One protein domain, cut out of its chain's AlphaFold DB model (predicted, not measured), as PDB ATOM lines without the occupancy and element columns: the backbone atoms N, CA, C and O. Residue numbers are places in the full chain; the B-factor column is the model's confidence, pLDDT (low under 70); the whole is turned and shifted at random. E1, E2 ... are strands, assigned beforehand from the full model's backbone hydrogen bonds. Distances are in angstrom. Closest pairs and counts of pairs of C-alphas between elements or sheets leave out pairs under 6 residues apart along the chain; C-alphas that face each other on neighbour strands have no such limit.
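Overview. This is residues 70 to 109 of the 400 residues of the protein "Adenoviral fiber protein (Repeat/shaft region)" of Burkholderia ambifaria MEX-5 (UniProt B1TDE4). Two small strand hairpins, E1 with E2 and E3 with E4, follow one another along the longest axis of a loose, flat outline, joined by the link of residues 90 to 94. The end stretches lie at opposite ends of that axis: residues 70 to 79 before the first hairpin, with a short antiparallel pairing of residues 71 to 72 with 75 to 76, and residues 105 to 109 after the second. The printed part has 40 residues with four named strands in the order E1, E2, E3, E4, in two antiparallel sheets, E1 - E2 and E3 - E4, and no named helix. The class is all strand, though 16 of the 40 residues are in named elements; the radius of gyration of the C-alphas is 12.2 A and the spans are 36 by 23 by 10 A.

Arrangement. E1, residues 80 to 83, and E2, residues 86 to 89, form an antiparallel hairpin at 150 degrees, with N 81 and O 88 within hydrogen-bond range at 2.8 A. E3, residues 95 to 98, and E4, residues 101 to 104, form another at 151 degrees, with N 103 and O 96 at 2.8 A. The closest C-alphas of E2 and E3, those of Val 89 and Val 97, are 7.3 A apart. E1 is apart from E3 and E4; E2 is only just apart from E4, closest 8.1 A.

Along the chain. E1 begins at C-alpha 80 (181.227, 200.281, 130.026) and measures 9.8 A. E2 measures 10.4 A, E3 10.0 A, and E4 10.4 A, ending at C-alpha 104 (171.035, 202.444, 142.230).

Size, cuts and confidence. The C-alphas farthest apart, those of Ser 84 and Ala 109, are 36.9 A apart. The printed part has no cut, and its three links between strands are tight. Mean pLDDT of the printed part is 83.9; residues 71 to 77 are under 70.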
ATOM      1  N   ALA A  70     188.982 199.461 129.143       75.00
ATOM      2  CA  ALA A  70     189.873 198.777 130.075       75.00
ATOM      3  C   ALA A  70     189.593 197.264 130.094       75.00
ATOM      4  O   ALA A  70     188.486 196.825 130.430       75.00
ATOM      5  N   ASP A  71     190.612 196.478 129.766       68.00
ATOM      6  CA  ASP A  71     190.586 195.027 129.746       68.00
ATOM      7  C   ASP A  71     191.586 194.461 130.764       68.00
ATOM      8  O   ASP A  71     192.797 194.626 130.667       68.00
ATOM      9  N   ASN A  72     191.094 193.733 131.765       59.28
ATOM     10  CA  ASN A  72     191.970 192.927 132.612       59.28
ATOM     11  C   ASN A  72     191.952 191.503 132.071       59.28
ATOM     12  O   ASN A  72     191.126 190.687 132.474       59.28
ATOM     13  N   ARG A  73     192.873 191.208 131.142       55.97
ATOM     14  CA  ARG A  73     193.120 189.847 130.625       55.97
ATOM     15  C   ARG A  73     191.855 189.163 130.073       55.97
ATOM     16  O   ARG A  73     191.564 188.021 130.415       55.97
ATOM     17  N   GLY A  74     191.090 189.868 129.239       53.38
ATOM     18  CA  GLY A  74     189.874 189.328 128.611       53.38
ATOM     19  C   GLY A  74     188.603 189.423 129.461       53.38
ATOM     20  O   GLY A  74     187.535 189.038 128.991       53.38
ATOM     21  N   VAL A  75     188.678 189.981 130.674       54.16
ATOM     22  CA  VAL A  75     187.497 190.373 131.454       54.16
ATOM     23  C   VAL A  75     187.257 191.865 131.246       54.16
ATOM     24  O   VAL A  75     188.106 192.691 131.590       54.16
ATOM     25  N   ASN A  76     186.102 192.215 130.673       61.25
ATOM     26  CA  ASN A  76     185.683 193.608 130.552       61.25
ATOM     27  C   ASN A  76     185.374 194.161 131.954       61.25
ATOM     28  O   ASN A  76     184.302 193.924 132.509       61.25
ATOM     29  N   VAL A  77     186.339 194.880 132.523       67.62
ATOM     30  CA  VAL A  77     186.254 195.547 133.833       67.62
ATOM     31  C   VAL A  77     185.951 197.038 133.702       67.62
ATOM     32  O   VAL A  77     185.893 197.745 134.701       67.62
ATOM     33  N   SER A  78     185.741 197.533 132.481       75.06
ATOM     34  CA  SER A  78     185.614 198.969 132.219       75.06
ATOM     35  C   SER A  78     184.339 199.607 132.781       75.06
ATOM     36  O   SER A  78     184.205 200.826 132.742       75.06
ATOM     37  N   GLY A  79     183.377 198.808 133.269       86.50
ATOM     38  CA  GLY A  79     182.047 199.293 133.658       86.50
ATOM     39  C   GLY A  79     181.243 199.862 132.481       86.50
ATOM     40  O   GLY A  79     180.156 200.399 132.679       86.50
ATOM     41  N   LEU A  80     181.763 199.730 131.258       88.62
ATOM     42  CA  LEU A  80     181.227 200.281 130.026       88.62
ATOM     43  C   LEU A  80     181.211 199.205 128.927       88.62
ATOM     44  O   LEU A  80     181.973 198.236 128.936       88.62
ATOM     45  N   ILE A  81     180.320 199.371 127.958       87.25
ATOM     46  CA  ILE A  81     180.221 198.553 126.749       87.25
ATOM     47  C   ILE A  81     180.068 199.504 125.565       87.25
ATOM     48  O   ILE A  81     179.180 200.353 125.562       87.25
ATOM     49  N   ALA A  82     180.908 199.340 124.548       85.75
ATOM     50  CA  ALA A  82     180.695 199.945 123.240       85.75
ATOM     51  C   ALA A  82     179.845 198.986 122.391       85.75
ATOM     52  O   ALA A  82     180.179 197.808 122.268       85.75
ATOM     53  N   GLY A  83     178.734 199.474 121.846       80.75
ATOM     54  CA  GLY A  83     177.839 198.729 120.958       80.75
ATOM     55  C   GLY A  83     177.504 199.522 119.695       80.75
ATOM     56  O   GLY A  83     178.045 200.603 119.471       80.75
ATOM     57  N   SER A  84     176.585 198.992 118.882       82.75
ATOM     58  CA  SER A  84     176.104 199.653 117.656       82.75
ATOM     59  C   SER A  84     175.540 201.052 117.907       82.75
ATOM     60  O   SER A  84     175.677 201.928 117.060       82.75
ATOM     61  N   ASP A  85     174.960 201.262 119.087       84.38
ATOM     62  CA  ASP A  85     174.255 202.495 119.451       84.38
ATOM     63  C   ASP A  85     175.149 203.454 120.265       84.38
ATOM     64  O   ASP A  85     174.666 204.414 120.863       84.38
ATOM     65  N   GLY A  86     176.460 203.188 120.318       86.44
ATOM     66  CA  GLY A  86     177.446 203.990 121.042       86.44
ATOM     67  C   GLY A  86     177.927 203.361 122.352       86.44
ATOM     68  O   GLY A  86     177.935 202.140 122.528       86.44
ATOM     69  N   LEU A  87     178.400 204.211 123.268       89.38
ATOM     70  CA  LEU A  87     178.957 203.816 124.561       89.38
ATOM     71  C   LEU A  87     177.870 203.814 125.640       89.38
ATOM     72  O   LEU A  87     177.188 204.817 125.835       89.38
ATOM     73  N   ARG A  88     177.743 202.711 126.380       89.88
ATOM     74  CA  ARG A  88     176.785 202.568 127.486       89.88
ATOM     75  C   ARG A  88     177.435 201.993 128.734       89.88
ATOM     76  O   ARG A  88     178.477 201.349 128.660       89.88
ATOM     77  N   VAL A  89     176.789 202.191 129.878       92.12
ATOM     78  CA  VAL A  89     177.170 201.547 131.142       92.12
ATOM     79  C   VAL A  89     176.908 200.044 131.060       92.12
ATOM     80  O   VAL A  89     175.920 199.608 130.470       92.12
ATOM     81  N   ASN A  90     177.802 199.255 131.652       90.75
ATOM     82  CA  ASN A  90     177.632 197.830 131.907       90.75
ATOM     83  C   ASN A  90     177.119 197.646 133.347       90.75
ATOM     84  O   ASN A  90     177.940 197.579 134.267       90.75
ATOM     85  N   PRO A  91     175.793 197.660 133.590       91.19
ATOM     86  CA  PRO A  91     175.277 197.626 134.950       91.19
ATOM     87  C   PRO A  91     175.582 196.287 135.618       91.19
ATOM     88  O   PRO A  91     175.173 195.227 135.148       91.19
ATOM     89  N   GLY A  92     176.266 196.346 136.760       90.50
ATOM     90  CA  GLY A  92     176.270 195.239 137.712       90.50
ATOM     91  C   GLY A  92     174.928 195.128 138.455       90.50
ATOM     92  O   GLY A  92     174.069 195.997 138.311       90.50
ATOM     93  N   PRO A  93     174.750 194.117 139.326       89.38
ATOM     94  CA  PRO A  93     173.471 193.849 139.999       89.38
ATOM     95  C   PRO A  93     172.897 195.025 140.809       89.38
ATOM     96  O   PRO A  93     171.681 195.149 140.948       89.38
ATOM     97  N   GLY A  94     173.768 195.891 141.341       91.56
ATOM     98  CA  GLY A  94     173.392 197.056 142.146       91.56
ATOM     99  C   GLY A  94     173.106 198.333 141.351       91.56
ATOM    100  O   GLY A  94     172.803 199.357 141.959       91.56
ATOM    101  N   ILE A  95     173.203 198.307 140.020       94.31
ATOM    102  CA  ILE A  95     172.988 199.474 139.157       94.31
ATOM    103  C   ILE A  95     171.840 199.176 138.195       94.31
ATOM    104  O   ILE A  95     171.767 198.102 137.607       94.31
ATOM    105  N   ARG A  96     170.952 200.150 138.011       92.94
ATOM    106  CA  ARG A  96     169.915 200.147 136.983       92.94
ATOM    107  C   ARG A  96     170.234 201.235 135.965       92.94
ATOM    108  O   ARG A  96     170.559 202.356 136.346       92.94
ATOM    109  N   VAL A  97     170.138 200.902 134.683       93.56
ATOM    110  CA  VAL A  97     170.277 201.859 133.580       93.56
ATOM    111  C   VAL A  97     168.986 201.809 132.778       93.56
ATOM    112  O   VAL A  97     168.618 200.745 132.286       93.56
ATOM    113  N   ASP A  98     168.277 202.930 132.692       90.69
ATOM    114  CA  ASP A  98     166.998 203.044 131.990       90.69
ATOM    115  C   ASP A  98     166.866 204.411 131.289       90.69
ATOM    116  O   ASP A  98     167.830 205.172 131.190       90.69
ATOM    117  N   GLY A  99     165.675 204.731 130.771       91.19
ATOM    118  CA  GLY A  99     165.417 205.998 130.077       91.19
ATOM    119  C   GLY A  99     165.562 207.260 130.942       91.19
ATOM    120  O   GLY A  99     165.553 208.358 130.397       91.19
ATOM    121  N   GLN A 100     165.693 207.122 132.264       89.44
ATOM    122  CA  GLN A 100     165.965 208.207 133.214       89.44
ATOM    123  C   GLN A 100     167.463 208.325 133.556       89.44
ATOM    124  O   GLN A 100     167.852 209.224 134.299       89.44
ATOM    125  N   GLY A 101     168.315 207.443 133.020       91.50
ATOM    126  CA  GLY A 101     169.762 207.451 133.228       91.50
ATOM    127  C   GLY A 101     170.256 206.285 134.082       91.50
ATOM    128  O   GLY A 101     169.789 205.155 133.949       91.50
ATOM    129  N   VAL A 102     171.258 206.550 134.924       93.88
ATOM    130  CA  VAL A 102     171.921 205.550 135.776       93.88
ATOM    131  C   VAL A 102     171.497 205.762 137.223       93.88
ATOM    132  O   VAL A 102     171.663 206.853 137.764       93.88
ATOM    133  N   ALA A 103     170.982 204.716 137.863       92.44
ATOM    134  CA  ALA A 103     170.496 204.752 139.235       92.44
ATOM    135  C   ALA A 103     170.962 203.528 140.032       92.44
ATOM    136  O   ALA A 103     171.374 202.508 139.477       92.44
ATOM    137  N   VAL A 104     170.861 203.610 141.358       93.50
ATOM    138  CA  VAL A 104     171.035 202.444 142.230       93.50
ATOM    139  C   VAL A 104     169.835 201.516 142.053       93.50
ATOM    140  O   VAL A 104     168.685 201.945 142.157       93.50
ATOM    141  N   ASN A 105     170.096 200.232 141.829       93.25
ATOM    142  CA  ASN A 105     169.072 199.193 141.840       93.25
ATOM    143  C   ASN A 105     168.727 198.818 143.293       93.25
ATOM    144  O   ASN A 105     169.148 197.782 143.808       93.25
ATOM    145  N   ALA A 106     168.029 199.718 143.987       92.25
ATOM    146  CA  ALA A 106     167.635 199.521 145.375       92.25
ATOM    147  C   ALA A 106     166.540 198.443 145.472       92.25
ATOM    148  O   ALA A 106     165.476 198.573 144.868       92.25
ATOM    149  N   THR A 107     166.807 197.377 146.228       88.25
ATOM    150  CA  THR A 107     165.861 196.283 146.491       88.25
ATOM    151  C   THR A 107     165.792 195.984 147.991       88.25
ATOM    152  O   THR A 107     166.706 196.314 148.750       88.25
ATOM    153  N   GLY A 108     164.694 195.369 148.444       89.31
ATOM    154  CA  GLY A 108     164.503 195.000 149.849       89.31
ATOM    155  C   GLY A 108     164.353 196.213 150.772       89.31
ATOM    156  O   GLY A 108     163.467 197.039 150.577       89.31
ATOM    157  N   ALA A 109     165.211 196.304 151.793       92.56
ATOM    158  CA  ALA A 109     165.175 197.368 152.801       92.56
ATOM    159  C   ALA A 109     165.801 198.693 152.330       92.56
ATOM    160  O   ALA A 109     165.917 199.622 153.122       92.56
TER     161      ALA A 109